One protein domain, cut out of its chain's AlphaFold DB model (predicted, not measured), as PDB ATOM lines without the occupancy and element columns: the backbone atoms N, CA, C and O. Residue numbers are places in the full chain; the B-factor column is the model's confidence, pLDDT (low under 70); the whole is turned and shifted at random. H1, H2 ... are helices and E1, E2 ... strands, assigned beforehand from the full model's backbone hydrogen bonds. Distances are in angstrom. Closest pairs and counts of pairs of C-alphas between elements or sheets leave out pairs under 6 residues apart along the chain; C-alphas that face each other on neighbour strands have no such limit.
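AT A GLANCE: This is residues 22 to 150 of the 174 residues of an uncharacterized protein of Maritimibacter sp (UniProt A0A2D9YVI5). One broad, twisted sheet of seven strands forms a wall, with the helix H3 lying across one face of it, the short H1 over E3 on the same face, and the other face bare of named helices. H2 packs on H3 on the side of the helices and is not on the sheet, and on that side of the sheet an unnamed stretch, residues 70 to 85, is tied to residues 45 to 46 by a short pairing. The printed part has 129 residues with three named helices and seven named strands, in the order E1 H1 H2 E2 E3 H3 E4 E5 E6 E7; the sheet's order is E2 - E3 - E1 - E4 - E5 - E6 - E7, all antiparallel. The class is mixed, helices and strands, and the whole is compact, with a radius of gyration of the C-alphas of 14.4 A and spans of 43 by 30 by 29 A.

IN THESE COORDINATES: The longest strands are E5, residues 115 to 125, 32.9 A from first to last C-alpha, and E6, residues 130 to 140, 32.3 A. Beside them in the sheet are E4, residues 103 to 109, 20.1 A, and E7, residues 143 to 148, 15.8 A, whose last C-alpha, 148, is at (-25.871, 24.795, -25.490). E1, residues 22 to 29, 20.5 A, begins with C-alpha 22 at (-8.167, 36.149, -25.450) and bends by 52 degrees at residue 26. E3 holds residues 62 to 69, 23.7 A, and E2 residues 54 to 58, 13.2 A. The helices are H3, residues 86 to 96, 15.1 A, with C-alpha 86 at (-12.831, 16.883, -25.968); H2, residues 36 to 42, 9.8 A; and H1, residues 30 to 34, 6.7 A.

HOW THE PARTS SIT: E2 and E7 are the edge strands of the sheet. E4 E5 E6 E7 make a meander, each strand the antiparallel neighbour of the one before. In the hairpin E5 and E6, N 120 and O 135 are 2.8 A apart, within hydrogen-bond range; in the hairpin E4 and E5, N 105 and O 121 are at 2.8 A; in the hairpin E6 and E7, N 145 and O 138 are at 2.8 A. E1 and E4 are antiparallel at 165 degrees, with N 24 and O 106 at 2.7 A. E3 and E1 have N 25 and O 65 at 2.9 A, and the hairpin E2 and E3 has N 56 and O 64 at 2.9 A. E1, H1 H2, E2 and E3, H3, E4 are split strand-helix-strand units, two strands running the same way with another strand between them in the sheet; both crossovers are right-handed. H3 is on the sheet at a height over the sheet of 8.2 A, over E5, and runs across the strands at 65 degrees to E5 on the local plane. With H3 on one face, the sheet makes two layers. The closest C-alphas of H3 and E6 are those of Asp 90 and Val 130, 5.9 A apart. H1 is on the same face, over E3, at a height over the sheet of 8.3 A. H1 and H3 only just touch, with 3 pairs of C-alphas within 8 A; the closest are those of Ala 32 and Ala 96, 5.1 A apart. H2 touches H3 at a steep tilt of 45 degrees, opposite ways, the C-alphas of Ile 39 and Phe 92 being closest at 7.4 A. H2 is apart from E1, among others. In H1, H2 and H3 every O i to N i+4 pair is within hydrogen-bond range.

THE WHOLE: The C-alphas of Thr 60 and Asp 141 are the two farthest apart, 43.3 A. The printed part has no cut. The links H2 to E2, with 11 residues, and E3 to H3, with 16, are long. Mean pLDDT of the printed part is 89.5; residue 80, residue 142 and residues 148 to 150 are under 70.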
ATOM      1  N   ILE A  22      -9.010  36.528 -26.584       93.62
ATOM      2  CA  ILE A  22      -8.167  36.149 -25.450       93.62
ATOM      3  C   ILE A  22      -8.472  34.715 -25.040       93.62
ATOM      4  O   ILE A  22      -9.623  34.272 -25.076       93.62
ATOM      5  N   LEU A  23      -7.452  34.016 -24.567       94.75
ATOM      6  CA  LEU A  23      -7.564  32.702 -23.962       94.75
ATOM      7  C   LEU A  23      -6.673  32.656 -22.726       94.75
ATOM      8  O   LEU A  23      -5.499  33.011 -22.758       94.75
ATOM      9  N   HIS A  24      -7.253  32.201 -21.624       95.38
ATOM     10  CA  HIS A  24      -6.562  31.886 -20.392       95.38
ATOM     11  C   HIS A  24      -6.725  30.407 -20.081       95.38
ATOM     12  O   HIS A  24      -7.844  29.887 -20.108       95.38
ATOM     13  N   ILE A  25      -5.620  29.758 -19.728       95.94
ATOM     14  CA  ILE A  25      -5.591  28.349 -19.341       95.94
ATOM     15  C   ILE A  25      -4.819  28.211 -18.038       95.94
ATOM     16  O   ILE A  25      -3.653  28.592 -17.960       95.94
ATOM     17  N   GLY A  26      -5.429  27.631 -17.013       94.88
ATOM     18  CA  GLY A  26      -4.682  27.315 -15.805       94.88
ATOM     19  C   GLY A  26      -5.511  26.779 -14.644       94.88
ATOM     20  O   GLY A  26      -6.740  26.888 -14.663       94.88
ATOM     21  N   PRO A  27      -4.837  26.237 -13.617       95.94
ATOM     22  CA  PRO A  27      -3.377  26.191 -13.482       95.94
ATOM     23  C   PRO A  27      -2.712  25.103 -14.345       95.94
ATOM     24  O   PRO A  27      -3.254  24.029 -14.551       95.94
ATOM     25  N   LEU A  28      -1.504  25.383 -14.823       96.25
ATOM     26  CA  LEU A  28      -0.611  24.467 -15.535       96.25
ATOM     27  C   LEU A  28       0.611  24.190 -14.666       96.25
ATOM     28  O   LEU A  28       1.075  25.078 -13.943       96.25
ATOM     29  N   HIS A  29       1.207  23.011 -14.797       95.50
ATOM     30  CA  HIS A  29       2.519  22.764 -14.223       95.50
ATOM     31  C   HIS A  29       3.577  23.685 -14.846       95.50
ATOM     32  O   HIS A  29       3.693  23.810 -16.066       95.50
ATOM     33  N   ARG A  30       4.442  24.274 -14.017       93.31
ATOM     34  CA  ARG A  30       5.536  25.141 -14.484       93.31
ATOM     35  C   ARG A  30       6.498  24.428 -15.441       93.31
ATOM     36  O   ARG A  30       7.046  25.066 -16.337       93.31
ATOM     37  N   HIS A  31       6.721  23.124 -15.268       91.94
ATOM     38  CA  HIS A  31       7.550  22.343 -16.193       91.94
ATOM     39  C   HIS A  31       6.852  22.117 -17.545       91.94
ATOM     40  O   HIS A  31       7.514  22.190 -18.578       91.94
ATOM     41  N   ALA A  32       5.527  21.926 -17.548       93.06
ATOM     42  CA  ALA A  32       4.738  21.810 -18.771       93.06
ATOM     43  C   ALA A  32       4.746  23.127 -19.556       93.06
ATOM     44  O   ALA A  32       4.967  23.114 -20.760       93.06
ATOM     45  N   ALA A  33       4.642  24.271 -18.873       91.38
ATOM     46  CA  ALA A  33       4.719  25.588 -19.509       91.38
ATOM     47  C   ALA A  33       6.026  25.824 -20.290       91.38
ATOM     48  O   ALA A  33       6.007  26.449 -21.346       91.38
ATOM     49  N   ARG A  34       7.158  25.275 -19.823       90.44
ATOM     50  CA  ARG A  34       8.446  25.351 -20.546       90.44
ATOM     51  C   ARG A  34       8.462  24.547 -21.844       90.44
ATOM     52  O   ARG A  34       9.271  24.842 -22.714       90.44
ATOM     53  N   SER A  35       7.602  23.539 -21.947       93.88
ATOM     54  CA  SER A  35       7.502  22.640 -23.100       93.88
ATOM     55  C   SER A  35       6.155  22.790 -23.807       93.88
ATOM     56  O   SER A  35       5.736  21.879 -24.515       93.88
ATOM     57  N   LEU A  36       5.449  23.908 -23.587       94.12
ATOM     58  CA  LEU A  36       4.066  24.051 -24.030       94.12
ATOM     59  C   LEU A  36       3.950  23.950 -25.551       94.12
ATOM     60  O   LEU A  36       3.074  23.241 -26.025       94.12
ATOM     61  N   SER A  37       4.853  24.580 -26.307       92.38
ATOM     62  CA  SER A  37       4.859  24.493 -27.774       92.38
ATOM     63  C   SER A  37       4.998  23.054 -28.273       92.38
ATOM     64  O   SER A  37       4.317  22.660 -29.211       92.38
ATOM     65  N   THR A  38       5.831  22.243 -27.617       94.38
ATOM     66  CA  THR A  38       5.966  20.814 -27.921       94.38
ATOM     67  C   THR A  38       4.705  20.041 -27.553       94.38
ATOM     68  O   THR A  38       4.245  19.233 -28.343       94.38
ATOM     69  N   ILE A  39       4.119  20.295 -26.379       95.44
ATOM     70  CA  ILE A  39       2.872  19.639 -25.956       95.44
ATOM     71  C   ILE A  39       1.741  19.942 -26.942       95.44
ATOM     72  O   ILE A  39       1.010  19.029 -27.309       95.44
ATOM     73  N   LEU A  40       1.609  21.205 -27.350       94.50
ATOM     74  CA  LEU A  40       0.611  21.645 -28.317       94.50
ATOM     75  C   LEU A  40       0.845  20.976 -29.677       94.50
ATOM     76  O   LEU A  40      -0.054  20.307 -30.173       94.50
ATOM     77  N   GLY A  41       2.069  21.037 -30.211       93.38
ATOM     78  CA  GLY A  41       2.410  20.407 -31.490       93.38
ATOM     79  C   GLY A  41       2.220  18.886 -31.507       93.38
ATOM     80  O   GLY A  41       1.691  18.349 -32.472       93.38
ATOM     81  N   ASP A  42       2.577  18.186 -30.426       95.12
ATOM     82  CA  ASP A  42       2.375  16.734 -30.307       95.12
ATOM     83  C   ASP A  42       0.889  16.336 -30.319       95.12
ATOM     84  O   ASP A  42       0.557  15.203 -30.665       95.12
ATOM     85  N   LEU A  43       0.009  17.239 -29.881       94.50
ATOM     86  CA  LEU A  43      -1.437  17.028 -29.816       94.50
ATOM     87  C   LEU A  43      -2.178  17.638 -31.016       94.50
ATOM     88  O   LEU A  43      -3.400  17.570 -31.044       94.50
ATOM     89  N   GLY A  44      -1.465  18.244 -31.976       93.81
ATOM     90  CA  GLY A  44      -2.084  18.976 -33.086       93.81
ATOM     91  C   GLY A  44      -2.921  20.168 -32.618       93.81
ATOM     92  O   GLY A  44      -3.935  20.482 -33.232       93.81
ATOM     93  N   LEU A  45      -2.549  20.777 -31.486       94.69
ATOM     94  CA  LEU A  45      -3.251  21.901 -30.873       94.69
ATOM     95  C   LEU A  45      -2.545  23.225 -31.159       94.69
ATOM     96  O   LEU A  45      -1.319  23.304 -31.183       94.69
ATOM     97  N   THR A  46      -3.323  24.296 -31.249       94.06
ATOM     98  CA  THR A  46      -2.836  25.675 -31.314       94.06
ATOM     99  C   THR A  46      -3.755  26.609 -30.532       94.06
ATOM    100  O   THR A  46      -4.939  26.343 -30.318       94.06
ATOM    101  N   THR A  47      -3.209  27.729 -30.075       92.25
ATOM    102  CA  THR A  47      -3.991  28.851 -29.547       92.25
ATOM    103  C   THR A  47      -4.481  29.802 -30.639       92.25
ATOM    104  O   THR A  47      -5.234  30.723 -30.333       92.25
ATOM    105  N   GLY A  48      -4.019  29.622 -31.882       90.56
ATOM    106  CA  GLY A  48      -4.153  30.588 -32.976       90.56
ATOM    107  C   GLY A  48      -3.090  31.695 -32.943       90.56
ATOM    108  O   GLY A  48      -2.790  32.282 -33.973       90.56
ATOM    109  N   ALA A  49      -2.463  31.945 -31.788       91.50
ATOM    110  CA  ALA A  49      -1.419  32.956 -31.606       91.50
ATOM    111  C   ALA A  49      -0.285  32.419 -30.708       91.50
ATOM    112  O   ALA A  49       0.020  32.963 -29.644       91.50
ATOM    113  N   ASP A  50       0.327  31.303 -31.118       91.06
ATOM    114  CA  ASP A  50       1.303  30.551 -30.305       91.06
ATOM    115  C   ASP A  50       2.622  31.300 -30.037       91.06
ATOM    116  O   ASP A  50       3.399  30.928 -29.158       91.06
ATOM    117  N   ASP A  51       2.888  32.384 -30.758       89.19
ATOM    118  CA  ASP A  51       3.998  33.306 -30.507       89.19
ATOM    119  C   ASP A  51       3.668  34.359 -29.424       89.19
ATOM    120  O   ASP A  51       4.564  34.944 -28.800       89.19
ATOM    121  N   ALA A  52       2.383  34.566 -29.129       91.12
ATOM    122  CA  ALA A  52       1.879  35.542 -28.166       91.12
ATOM    123  C   ALA A  52       1.642  34.970 -26.754       91.12
ATOM    124  O   ALA A  52       1.096  35.657 -25.890       91.12
ATOM    125  N   LEU A  53       2.093  33.744 -26.471       93.00
ATOM    126  CA  LEU A  53       1.915  33.087 -25.171       93.00
ATOM    127  C   LEU A  53       2.579  33.883 -24.031       93.00
ATOM    128  O   LEU A  53       3.735  34.315 -24.120       93.00
ATOM    129  N   ARG A  54       1.860  34.065 -22.921       94.44
ATOM    130  CA  ARG A  54       2.338  34.711 -21.688       94.44
ATOM    131  C   ARG A  54       2.007  33.845 -20.482       94.44
ATOM    132  O   ARG A  54       0.914  33.301 -20.389       94.44
ATOM    133  N   PHE A  55       2.934  33.749 -19.533       94.19
ATOM    134  CA  PHE A  55       2.761  32.929 -18.334       94.19
ATOM    135  C   PHE A  55       2.826  33.772 -17.067       94.19
ATOM    136  O   PHE A  55       3.803  34.486 -16.839       94.19
ATOM    137  N   THR A  56       1.831  33.609 -16.203       94.38
ATOM    138  CA  THR A  56       1.784  34.227 -14.876       94.38
ATOM    139  C   THR A  56       1.963  33.152 -13.815       94.38
ATOM    140  O   THR A  56       1.236  32.163 -13.804       94.38
ATOM    141  N   ALA A  57       2.941  33.310 -12.923       90.75
ATOM    142  CA  ALA A  57       3.203  32.323 -11.879       90.75
ATOM    143  C   ALA A  57       2.160  32.377 -10.752       90.75
ATOM    144  O   ALA A  57       1.816  33.451 -10.263       90.75
ATOM    145  N   HIS A  58       1.730  31.202 -10.295       81.88
ATOM    146  CA  HIS A  58       0.905  31.007  -9.107       81.88
ATOM    147  C   HIS A  58       1.667  30.107  -8.129       81.88
ATOM    148  O   HIS A  58       1.658  28.881  -8.242       81.88
ATOM    149  N   GLY A  59       2.371  30.717  -7.175       80.75
ATOM    150  CA  GLY A  59       3.241  29.982  -6.255       80.75
ATOM    151  C   GLY A  59       4.499  29.423  -6.933       80.75
ATOM    152  O   GLY A  59       5.030  30.012  -7.877       80.75
ATOM    153  N   THR A  60       5.014  28.306  -6.413       82.00
ATOM    154  CA  THR A  60       6.307  27.729  -6.825       82.00
ATOM    155  C   THR A  60       6.227  26.913  -8.113       82.00
ATOM    156  O   THR A  60       7.124  27.020  -8.957       82.00
ATOM    157  N   ASP A  61       5.143  26.152  -8.284       89.31
ATOM    158  CA  ASP A  61       5.086  25.045  -9.249       89.31
ATOM    159  C   ASP A  61       3.984  25.171 -10.302       89.31
ATOM    160  O   ASP A  61       3.935  24.353 -11.223       89.31
ATOM    161  N   MET A  62       3.136  26.200 -10.209       92.56
ATOM    162  CA  MET A  62       2.010  26.399 -11.119       92.56
ATOM    163  C   MET A  62       2.081  27.737 -11.845       92.56
ATOM    164  O   MET A  62       2.642  28.718 -11.349       92.56
ATOM    165  N   VAL A  63       1.491  27.780 -13.034       94.88
ATOM    166  CA  VAL A  63       1.348  28.994 -13.841       94.88
ATOM    167  C   VAL A  63      -0.026  29.041 -14.511       94.88
ATOM    168  O   VAL A  63      -0.666  28.013 -14.681       94.88
ATOM    169  N   THR A  64      -0.465  30.225 -14.920       95.44
ATOM    170  CA  THR A  64      -1.590  30.414 -15.842       95.44
ATOM    171  C   THR A  64      -1.035  30.912 -17.164       95.44
ATOM    172  O   THR A  64      -0.208  31.824 -17.184       95.44
ATOM    173  N   LEU A  65      -1.473  30.298 -18.253       95.50
ATOM    174  CA  LEU A  65      -1.259  30.771 -19.608       95.50
ATOM    175  C   LEU A  65      -2.295  31.846 -19.936       95.50
ATOM    176  O   LEU A  65      -3.475  31.671 -19.647       95.50
ATOM    177  N   THR A  66      -1.849  32.906 -20.595       95.38
ATOM    178  CA  THR A  66      -2.678  33.910 -21.259       95.38
ATOM    179  C   THR A  66      -2.158  34.095 -22.678       95.38
ATOM    180  O   THR A  66      -0.947  34.171 -22.882       95.38
ATOM    181  N   VAL A  67      -3.055  34.199 -23.647       94.38
ATOM    182  CA  VAL A  67      -2.737  34.512 -25.040       94.38
ATOM    183  C   VAL A  67      -3.804  35.441 -25.602       94.38
ATOM    184  O   VAL A  67      -4.983  35.281 -25.289       94.38
ATOM    185  N   THR A  68      -3.373  36.410 -26.403       92.50
ATOM    186  CA  THR A  68      -4.231  37.411 -27.042       92.50
ATOM    187  C   THR A  68      -3.869  37.487 -28.519       92.50
ATOM    188  O   THR A  68      -2.685  37.485 -28.850       92.50
ATOM    189  N   GLY A  69      -4.869  37.556 -29.397       90.44
ATOM    190  CA  GLY A  69      -4.661  37.668 -30.840       90.44
ATOM    191  C   GLY A  69      -5.958  37.536 -31.632       90.44
ATOM    192  O   GLY A  69      -6.973  37.085 -31.104       90.44
ATOM    193  N   PHE A  70      -5.936  37.929 -32.905       88.00
ATOM    194  CA  PHE A  70      -7.116  37.876 -33.781       88.00
ATOM    195  C   PHE A  70      -7.589  36.448 -34.081       88.00
ATOM    196  O   PHE A  70      -8.786  36.232 -34.234       88.00
ATOM    197  N   ASP A  71      -6.672  35.483 -34.084       88.44
ATOM    198  CA  ASP A  71      -6.968  34.076 -34.381       88.44
ATOM    199  C   ASP A  71      -7.312  33.251 -33.122       88.44
ATOM    200  O   ASP A  71      -7.586  32.054 -33.202       88.44
ATOM    201  N   VAL A  72      -7.331  33.878 -31.939       89.94
ATOM    202  CA  VAL A  72      -7.679  33.218 -30.672       89.94
ATOM    203  C   VAL A  72      -9.197  33.087 -30.547       89.94
ATOM    204  O   VAL A  72      -9.909  34.083 -30.621       89.94
ATOM    205  N   THR A  73      -9.709  31.884 -30.260       82.62
ATOM    206  CA  THR A  73     -11.162  31.580 -30.210       82.62
ATOM    207  C   THR A  73     -11.705  31.289 -28.803       82.62
ATOM    208  O   THR A  73     -12.826  30.812 -28.615       82.62
ATOM    209  N   GLY A  74     -10.921  31.580 -27.764       79.25
ATOM    210  CA  GLY A  74     -11.298  31.344 -26.367       79.25
ATOM    211  C   GLY A  74     -11.299  29.872 -25.924       79.25
ATOM    212  O   GLY A  74     -11.580  29.611 -24.752       79.25
ATOM    213  N   TYR A  75     -10.924  28.951 -26.817       85.56
ATOM    214  CA  TYR A  75     -10.517  27.565 -26.557       85.56
ATOM    215  C   TYR A  75      -9.242  27.241 -27.356       85.56
ATOM    216  O   TYR A  75      -8.754  28.086 -28.104       85.56
ATOM    217  N   LEU A  76      -8.697  26.033 -27.182       87.69
ATOM    218  CA  LEU A  76      -7.661  25.514 -28.079       87.69
ATOM    219  C   LEU A  76      -8.298  25.050 -29.393       87.69
ATOM    220  O   LEU A  76      -9.433  24.568 -29.409       87.69
ATOM    221  N   LEU A  77      -7.550  25.208 -30.475       86.75
ATOM    222  CA  LEU A  77      -7.912  24.789 -31.822       86.75
ATOM    223  C   LEU A  77      -7.075  23.580 -32.236       86.75
ATOM    224  O   LEU A  77      -5.962  23.418 -31.744       86.75
ATOM    225  N   GLU A  78      -7.584  22.781 -33.164       89.38
ATOM    226  CA  GLU A  78      -6.814  21.779 -33.906       89.38
ATOM    227  C   GLU A  78      -6.247  22.354 -35.217       89.38
ATOM    228  O   GLU A  78      -6.629  23.450 -35.631       89.38
ATOM    229  N   ASP A  79      -5.370  21.603 -35.896       72.44
ATOM    230  CA  ASP A  79      -4.652  21.985 -37.133       72.44
ATOM    231  C   ASP A  79      -5.525  22.608 -38.246       72.44
ATOM    232  O   ASP A  79      -5.033  23.343 -39.103       72.44
ATOM    233  N   PHE A  80      -6.833  22.339 -38.246       66.62
ATOM    234  CA  PHE A  80      -7.789  22.880 -39.218       66.62
ATOM    235  C   PHE A  80      -8.460  24.193 -38.777       66.62
ATOM    236  O   PHE A  80      -9.384  24.660 -39.444       66.62
ATOM    237  N   GLY A  81      -8.043  24.779 -37.652       73.69
ATOM    238  CA  GLY A  81      -8.637  25.992 -37.085       73.69
ATOM    239  C   GLY A  81     -10.026  25.776 -36.474       73.69
ATOM    240  O   GLY A  81     -10.756  26.738 -36.236       73.69
ATOM    241  N   ILE A  82     -10.404  24.519 -36.234       78.69
ATOM    242  CA  ILE A  82     -11.632  24.147 -35.523       78.69
ATOM    243  C   ILE A  82     -11.337  23.964 -34.042       78.69
ATOM    244  O   ILE A  82     -10.209  23.664 -33.666       78.69
ATOM    245  N   GLU A  83     -12.342  24.152 -33.191       84.25
ATOM    246  CA  GLU A  83     -12.183  23.906 -31.757       84.25
ATOM    247  C   GLU A  83     -11.799  22.455 -31.502       84.25
ATOM    248  O   GLU A  83     -12.404  21.547 -32.070       84.25
ATOM    249  N   ALA A  84     -10.804  22.270 -30.640       88.12
ATOM    250  CA  ALA A  84     -10.267  20.959 -30.341       88.12
ATOM    251  C   ALA A  84     -11.333  20.024 -29.771       88.12
ATOM    252  O   ALA A  84     -12.158  20.423 -28.937       88.12
ATOM    253  N   GLU A  85     -11.281  18.759 -30.186       89.62
ATOM    254  CA  GLU A  85     -12.175  17.754 -29.640       89.62
ATOM    255  C   GLU A  85     -11.918  17.547 -28.142       89.62
ATOM    256  O   GLU A  85     -10.820  17.763 -27.619       89.62
ATOM    257  N   THR A  86     -12.951  17.103 -27.419       89.50
ATOM    258  CA  THR A  86     -12.831  16.883 -25.968       89.50
ATOM    259  C   THR A  86     -11.749  15.851 -25.644       89.50
ATOM    260  O   THR A  86     -11.053  16.015 -24.651       89.50
ATOM    261  N   GLU A  87     -11.540  14.844 -26.495       92.56
ATOM    262  CA  GLU A  87     -10.482  13.842 -26.305       92.56
ATOM    263  C   GLU A  87      -9.074  14.456 -26.397       92.56
ATOM    264  O   GLU A  87      -8.200  14.158 -25.576       92.56
ATOM    265  N   THR A  88      -8.856  15.380 -27.335       94.31
ATOM    266  CA  THR A  88      -7.593  16.116 -27.475       94.31
ATOM    267  C   THR A  88      -7.374  17.062 -26.288       94.31
ATOM    268  O   THR A  88      -6.270  17.151 -25.738       94.31
ATOM    269  N   LEU A  89      -8.441  17.720 -25.815       94.38
ATOM    270  CA  LEU A  89      -8.411  18.545 -24.602       94.38
ATOM    271  C   LEU A  89      -8.134  17.716 -23.337       94.38
ATOM    272  O   LEU A  89      -7.399  18.177 -22.460       94.38
ATOM    273  N   ASP A  90      -8.666  16.496 -23.241       96.56
ATOM    274  CA  ASP A  90      -8.373  15.564 -22.149       96.56
ATOM    275  C   ASP A  90      -6.881  15.242 -22.110       96.56
ATOM    276  O   ASP A  90      -6.246  15.350 -21.058       96.56
ATOM    277  N   ALA A  91      -6.304  14.894 -23.266       96.81
ATOM    278  CA  ALA A  91      -4.882  14.597 -23.392       96.81
ATOM    279  C   ALA A  91      -4.011  15.797 -22.991       96.81
ATOM    280  O   ALA A  91      -3.029  15.632 -22.259       96.81
ATOM    281  N   PHE A  92      -4.397  17.008 -23.401       97.06
ATOM    282  CA  PHE A  92      -3.729  18.237 -22.986       97.06
ATOM    283  C   PHE A  92      -3.768  18.424 -21.464       97.06
ATOM    284  O   PHE A  92      -2.721  18.603 -20.837       97.06
ATOM    285  N   VAL A  93      -4.956  18.339 -20.852       96.81
ATOM    286  CA  VAL A  93      -5.128  18.525 -19.404       96.81
ATOM    287  C   VAL A  93      -4.337  17.478 -18.624       96.81
ATOM    288  O   VAL A  93      -3.595  17.834 -17.713       96.81
ATOM    289  N   LEU A  94      -4.424  16.203 -19.005       97.06
ATOM    290  CA  LEU A  94      -3.692  15.122 -18.342       97.06
ATOM    291  C   LEU A  94      -2.169  15.300 -18.423       97.06
ATOM    292  O   LEU A  94      -1.459  14.879 -17.509       97.06
ATOM    293  N   ARG A  95      -1.663  15.909 -19.502       96.44
ATOM    294  CA  ARG A  95      -0.226  16.097 -19.736       96.44
ATOM    295  C   ARG A  95       0.331  17.369 -19.101       96.44
ATOM    296  O   ARG A  95       1.491  17.376 -18.691       96.44
ATOM    297  N   ALA A  96      -0.451  18.446 -19.055       96.69
ATOM    298  CA  ALA A  96       0.042  19.774 -18.694       96.69
ATOM    299  C   ALA A  96      -0.435  20.280 -17.324       96.69
ATOM    300  O   ALA A  96       0.187  21.190 -16.763       96.69
ATOM    301  N   CYS A  97      -1.508  19.711 -16.774       96.50
ATOM    302  CA  CYS A  97      -2.190  20.240 -15.598       96.50
ATOM    303  C   CYS A  97      -2.061  19.324 -14.365       96.50
ATOM    304  O   CYS A  97      -1.860  18.115 -14.495       96.50
ATOM    305  N   PRO A  98      -2.180  19.890 -13.149       94.62
ATOM    306  CA  PRO A  98      -2.166  19.120 -11.913       94.62
ATOM    307  C   PRO A  98      -3.472  18.370 -11.644       94.62
ATOM    308  O   PRO A  98      -4.557  18.956 -11.619       94.62
ATOM    309  N   ALA A  99      -3.342  17.090 -11.287       95.38
ATOM    310  CA  ALA A  99      -4.466  16.275 -10.837       95.38
ATOM    311  C   ALA A  99      -5.103  16.828  -9.548       95.38
ATOM    312  O   ALA A  99      -4.442  17.441  -8.707       95.38
ATOM    313  N   GLY A 100      -6.407  16.602  -9.391       93.62
ATOM    314  CA  GLY A 100      -7.184  17.021  -8.220       93.62
ATOM    315  C   GLY A 100      -7.415  18.531  -8.102       93.62
ATOM    316  O   GLY A 100      -8.041  18.969  -7.140       93.62
ATOM    317  N   THR A 101      -6.946  19.327  -9.066       93.56
ATOM    318  CA  THR A 101      -7.119  20.784  -9.085       93.56
ATOM    319  C   THR A 101      -8.052  21.187 -10.230       93.56
ATOM    320  O   THR A 101      -7.881  20.687 -11.341       93.56
ATOM    321  N   PRO A 102      -9.029  22.085 -10.005       95.19
ATOM    322  CA  PRO A 102      -9.850  22.622 -11.087       95.19
ATOM    323  C   PRO A 102      -9.010  23.427 -12.084       95.19
ATOM    324  O   PRO A 102      -8.347  24.391 -11.701       95.19
ATOM    325  N   ILE A 103      -9.069  23.044 -13.358       95.88
ATOM    326  CA  ILE A 103      -8.364  23.682 -14.471       95.88
ATOM    327  C   ILE A 103      -9.369  24.473 -15.285       95.88
ATOM    328  O   ILE A 103     -10.359  23.918 -15.740       95.88
ATOM    329  N   THR A 104      -9.120  25.755 -15.496       94.50
ATOM    330  CA  THR A 104     -10.005  26.631 -16.262       94.50
ATOM    331  C   THR A 104      -9.424  26.925 -17.634       94.50
ATOM    332  O   THR A 104      -8.254  27.282 -17.745       94.50
ATOM    333  N   LEU A 105     -10.254  26.788 -18.665       94.88
ATOM    334  CA  LEU A 105     -10.050  27.315 -20.009       94.88
ATOM    335  C   LEU A 105     -11.125  28.380 -20.204       94.88
ATOM    336  O   LEU A 105     -12.317  28.074 -20.258       94.88
ATOM    337  N   ARG A 106     -10.724  29.645 -20.241       93.75
ATOM    338  CA  ARG A 106     -11.662  30.759 -20.390       93.75
ATOM    339  C   ARG A 106     -11.158  31.730 -21.428       93.75
ATOM    340  O   ARG A 106      -9.968  32.015 -21.484       93.75
ATOM    341  N   GLY A 107     -12.063  32.316 -22.179       92.25
ATOM    342  CA  GLY A 107     -11.662  33.263 -23.194       92.25
ATOM    343  C   GLY A 107     -12.831  33.929 -23.871       92.25
ATOM    344  O   GLY A 107     -13.993  33.682 -23.545       92.25
ATOM    345  N   HIS A 108     -12.507  34.802 -24.804       91.88
ATOM    346  CA  HIS A 108     -13.485  35.365 -25.711       91.88
ATOM    347  C   HIS A 108     -12.861  35.636 -27.066       91.88
ATOM    348  O   HIS A 108     -11.644  35.723 -27.168       91.88
ATOM    349  N   TYR A 109     -13.701  35.798 -28.078       91.31
ATOM    350  CA  TYR A 109     -13.289  36.206 -29.413       91.31
ATOM    351  C   TYR A 109     -14.437  36.875 -30.163       91.31
ATOM    352  O   TYR A 109     -15.591  36.865 -29.711       91.31
ATOM    353  N   HIS A 110     -14.095  37.452 -31.310       89.38
ATOM    354  CA  HIS A 110     -14.992  38.216 -32.160       89.38
ATOM    355  C   HIS A 110     -15.032  37.594 -33.562       89.38
ATOM    356  O   HIS A 110     -14.153  37.878 -34.370       89.38
ATOM    357  N   PRO A 111     -16.024  36.738 -33.880       84.88
ATOM    358  CA  PRO A 111     -16.171  36.220 -35.244       84.88
ATOM    359  C   PRO A 111     -16.547  37.321 -36.249       84.88
ATOM    360  O   PRO A 111     -16.321  37.176 -37.447       84.88
ATOM    361  N   ASP A 112     -17.138  38.412 -35.763       87.00
ATOM    362  CA  ASP A 112     -17.450  39.618 -36.519       87.00
ATOM    363  C   ASP A 112     -17.442  40.838 -35.577       87.00
ATOM    364  O   ASP A 112     -17.317  40.705 -34.358       87.00
ATOM    365  N   ALA A 113     -17.585  42.043 -36.135       84.06
ATOM    366  CA  ALA A 113     -17.496  43.294 -35.376       84.06
ATOM    367  C   ALA A 113     -18.621  43.503 -34.337       84.06
ATOM    368  O   ALA A 113     -18.475  44.336 -33.445       84.06
ATOM    369  N   GLN A 114     -19.747  42.795 -34.453       86.25
ATOM    370  CA  GLN A 114     -20.934  42.952 -33.600       86.25
ATOM    371  C   GLN A 114     -21.105  41.805 -32.602       86.25
ATOM    372  O   GLN A 114     -21.799  41.948 -31.594       86.25
ATOM    373  N   THR A 115     -20.491  40.660 -32.885       85.38
ATOM    374  CA  THR A 115     -20.637  39.441 -32.104       85.38
ATOM    375  C   THR A 115     -19.410  39.229 -31.232       85.38
ATOM    376  O   THR A 115     -18.278  39.215 -31.705       85.38
ATOM    377  N   ARG A 116     -19.643  38.972 -29.947       89.00
ATOM    378  CA  ARG A 116     -18.632  38.442 -29.035       89.00
ATOM    379  C   ARG A 116     -19.067  37.086 -28.527       89.00
ATOM    380  O   ARG A 116     -20.194  36.920 -28.060       89.00
ATOM    381  N   ILE A 117     -18.159  36.126 -28.569       89.44
ATOM    382  CA  ILE A 117     -18.372  34.811 -27.983       89.44
ATOM    383  C   ILE A 117     -17.453  34.687 -26.780       89.44
ATOM    384  O   ILE A 117     -16.246  34.848 -26.908       89.44
ATOM    385  N   THR A 118     -18.035  34.421 -25.614       90.69
ATOM    386  CA  THR A 118     -17.311  34.156 -24.371       90.69
ATOM    387  C   THR A 118     -17.470  32.691 -24.012       90.69
ATOM    388  O   THR A 118     -18.578  32.152 -23.979       90.69
ATOM    389  N   SER A 119     -16.348  32.073 -23.698       89.44
ATOM    390  CA  SER A 119     -16.198  30.650 -23.470       89.44
ATOM    391  C   SER A 119     -15.633  30.419 -22.074       89.44
ATOM    392  O   SER A 119     -14.684  31.085 -21.661       89.44
ATOM    393  N   PHE A 120     -16.228  29.491 -21.330       91.00
ATOM    394  CA  PHE A 120     -15.751  29.074 -20.016       91.00
ATOM    395  C   PHE A 120     -15.861  27.557 -19.888       91.00
ATOM    396  O   PHE A 120     -16.941  26.988 -20.031       91.00
ATOM    397  N   MET A 121     -14.745  26.898 -19.617       92.75
ATOM    398  CA  MET A 121     -14.659  25.468 -19.359       92.75
ATOM    399  C   MET A 121     -13.833  25.229 -18.109       92.75
ATOM    400  O   MET A 121     -12.786  25.843 -17.925       92.75
ATOM    401  N   THR A 122     -14.294  24.308 -17.272       94.69
ATOM    402  CA  THR A 122     -13.534  23.813 -16.132       94.69
ATOM    403  C   THR A 122     -13.371  22.309 -16.259       94.69
ATOM    404  O   THR A 122     -14.365  21.595 -16.384       94.69
ATOM    405  N   ALA A 123     -12.130  21.843 -16.199       95.69
ATOM    406  CA  ALA A 123     -11.757  20.444 -16.085       95.69
ATOM    407  C   ALA A 123     -11.379  20.091 -14.644       95.69
ATOM    408  O   ALA A 123     -10.803  20.899 -13.914       95.69
ATOM    409  N   LEU A 124     -11.639  18.848 -14.262       96.06
ATOM    410  CA  LEU A 124     -11.038  18.195 -13.103       96.06
ATOM    411  C   LEU A 124     -10.589  16.799 -13.526       96.06
ATOM    412  O   LEU A 124     -11.354  16.089 -14.176       96.06
ATOM    413  N   HIS A 125      -9.377  16.395 -13.147       96.19
ATOM    414  CA  HIS A 125      -8.874  15.059 -13.460       96.19
ATOM    415  C   HIS A 125      -8.231  14.370 -12.259       96.19
ATOM    416  O   HIS A 125      -7.681  15.017 -11.368       96.19
ATOM    417  N   ASP A 126      -8.274  13.040 -12.262       95.25
ATOM    418  CA  ASP A 126      -7.660  12.162 -11.253       95.25
ATOM    419  C   ASP A 126      -6.305  11.578 -11.710       95.25
ATOM    420  O   ASP A 126      -5.734  10.707 -11.059       95.25
ATOM    421  N   GLY A 127      -5.800  12.053 -12.853       94.00
ATOM    422  CA  GLY A 127      -4.606  11.526 -13.525       94.00
ATOM    423  C   GLY A 127      -4.895  10.436 -14.561       94.00
ATOM    424  O   GLY A 127      -3.971   9.981 -15.228       94.00
ATOM    425  N   ARG A 128      -6.156  10.022 -14.726       94.50
ATOM    426  CA  ARG A 128      -6.586   9.046 -15.741       94.50
ATOM    427  C   ARG A 128      -7.782   9.505 -16.556       94.50
ATOM    428  O   ARG A 128      -7.860   9.184 -17.736       94.50
ATOM    429  N   ARG A 129      -8.730  10.192 -15.926       94.62
ATOM    430  CA  ARG A 129      -9.962  10.673 -16.554       94.62
ATOM    431  C   ARG A 129     -10.135  12.150 -16.282       94.62
ATOM    432  O   ARG A 129      -9.797  12.611 -15.193       94.62
ATOM    433  N   VAL A 130     -10.711  12.857 -17.244       95.94
ATOM    434  CA  VAL A 130     -11.072  14.266 -17.116       95.94
ATOM    435  C   VAL A 130     -12.591  14.382 -17.092       95.94
ATOM    436  O   VAL A 130     -13.306  13.661 -17.781       95.94
ATOM    437  N   THR A 131     -13.106  15.253 -16.235       94.69
ATOM    438  CA  THR A 131     -14.516  15.643 -16.216       94.69
ATOM    439  C   THR A 131     -14.608  17.123 -16.516       94.69
ATOM    440  O   THR A 131     -13.905  17.920 -15.894       94.69
ATOM    441  N   TRP A 132     -15.501  17.484 -17.433       92.62
ATOM    442  CA  TRP A 132     -15.684  18.855 -17.883       92.62
ATOM    443  C   TRP A 132     -17.007  19.446 -17.421       92.62
ATOM    444  O   TRP A 132     -18.033  18.775 -17.328       92.62
ATOM    445  N   THR A 133     -16.992  20.749 -17.187       89.56
ATOM    446  CA  THR A 133     -18.185  21.594 -17.165       89.56
ATOM    447  C   THR A 133     -17.934  22.774 -18.086       89.56
ATOM    448  O   THR A 133     -16.918  23.450 -17.951       89.56
ATOM    449  N   SER A 134     -18.850  23.029 -19.016       88.44
ATOM    450  CA  SER A 134     -18.695  24.066 -20.035       88.44
ATOM    451  C   SER A 134     -19.890  25.009 -20.079       88.44
ATOM    452  O   SER A 134     -21.047  24.604 -19.949       88.44
ATOM    453  N   MET A 135     -19.617  26.279 -20.338       86.19
ATOM    454  CA  MET A 135     -20.605  27.294 -20.655       86.19
ATOM    455  C   MET A 135     -20.060  28.189 -21.756       86.19
ATOM    456  O   MET A 135     -18.905  28.609 -21.720       86.19
ATOM    457  N   ARG A 136     -20.923  28.527 -22.708       87.38
ATOM    458  CA  ARG A 136     -20.585  29.447 -23.780       87.38
ATOM    459  C   ARG A 136     -21.718  30.430 -23.997       87.38
ATOM    460  O   ARG A 136     -22.891  30.062 -23.938       87.38
ATOM    461  N   LEU A 137     -21.360  31.688 -24.192       85.88
ATOM    462  CA  LEU A 137     -22.280  32.808 -24.294       85.88
ATOM    463  C   LEU A 137     -21.975  33.575 -25.574       85.88
ATOM    464  O   LEU A 137     -20.829  33.946 -25.816       85.88
ATOM    465  N   ARG A 138     -23.003  33.835 -26.376       87.44
ATOM    466  CA  ARG A 138     -22.953  34.767 -27.498       87.44
ATOM    467  C   ARG A 138     -23.587  36.077 -27.062       87.44
ATOM    468  O   ARG A 138     -24.738  36.079 -26.636       87.44
ATOM    469  N   MET A 139     -22.853  37.170 -27.206       85.94
ATOM    470  CA  MET A 139     -23.355  38.527 -27.024       85.94
ATOM    471  C   MET A 139     -23.387  39.224 -28.378       85.94
ATOM    472  O   MET A 139     -22.368  39.262 -29.068       85.94
ATOM    473  N   ARG A 140     -24.547  39.753 -28.759       83.62
ATOM    474  CA  ARG A 140     -24.729  40.527 -29.989       83.62
ATOM    475  C   ARG A 140     -25.806  41.574 -29.759       83.62
ATOM    476  O   ARG A 140     -26.869  41.233 -29.258       83.62
ATOM    477  N   ASP A 141     -25.525  42.831 -30.093       79.69
ATOM    478  CA  ASP A 141     -26.504  43.929 -30.034       79.69
ATOM    479  C   ASP A 141     -27.227  44.065 -28.668       79.69
ATOM    480  O   ASP A 141     -28.393  44.443 -28.588       79.69
ATOM    481  N   GLY A 142     -26.534  43.736 -27.568       68.75
ATOM    482  CA  GLY A 142     -27.085  43.751 -26.203       68.75
ATOM    483  C   GLY A 142     -27.871  42.496 -25.803       68.75
ATOM    484  O   GLY A 142     -28.195  42.328 -24.627       68.75
ATOM    485  N   GLU A 143     -28.125  41.579 -26.735       76.81
ATOM    486  CA  GLU A 143     -28.714  40.273 -26.461       76.81
ATOM    487  C   GLU A 143     -27.632  39.291 -25.990       76.81
ATOM    488  O   GLU A 143     -26.558  39.192 -26.588       76.81
ATOM    489  N   THR A 144     -27.912  38.547 -24.915       79.56
ATOM    490  CA  THR A 144     -27.046  37.463 -24.429       79.56
ATOM    491  C   THR A 144     -27.749  36.128 -24.603       79.56
ATOM    492  O   THR A 144     -28.797  35.879 -24.011       79.56
ATOM    493  N   LEU A 145     -27.137  35.244 -25.382       80.50
ATOM    494  CA  LEU A 145     -27.649  33.914 -25.673       80.50
ATOM    495  C   LEU A 145     -26.684  32.866 -25.141       80.50
ATOM    496  O   LEU A 145     -25.489  32.893 -25.439       80.50
ATOM    497  N   ARG A 146     -27.206  31.913 -24.367       79.06
ATOM    498  CA  ARG A 146     -26.427  30.746 -23.959       79.06
ATOM    499  C   ARG A 146     -26.366  29.769 -25.125       79.06
ATOM    500  O   ARG A 146     -27.390  29.361 -25.665       79.06
ATOM    501  N   LEU A 147     -25.152  29.398 -25.504       71.69
ATOM    502  CA  LEU A 147     -24.917  28.350 -26.481       71.69
ATOM    503  C   LEU A 147     -24.861  27.023 -25.728       71.69
ATOM    504  O   LEU A 147     -23.997  26.811 -24.872       71.69
ATOM    505  N   SER A 148     -25.809  26.147 -26.033       64.44
ATOM    506  CA  SER A 148     -25.871  24.795 -25.490       64.44
ATOM    507  C   SER A 148     -25.394  23.840 -26.580       64.44
ATOM    508  O   SER A 148     -26.085  23.628 -27.573       64.44
ATOM    509  N   GLY A 149     -24.193  23.283 -26.425       52.47
ATOM    510  CA  GLY A 149     -23.746  22.160 -27.248       52.47
ATOM    511  C   GLY A 149     -24.369  20.861 -26.743       52.47
ATOM    512  O   GLY A 149     -24.430  20.631 -25.535       52.47
ATOM    513  N   THR A 150     -24.833  20.008 -27.651       38.91
ATOM    514  CA  THR A 150     -24.950  18.568 -27.374       38.91
ATOM    515  C   THR A 150     -23.597  17.951 -27.721       38.91
ATOM    516  O   THR A 150     -23.000  18.344 -28.722       38.91
TER     517      THR A 150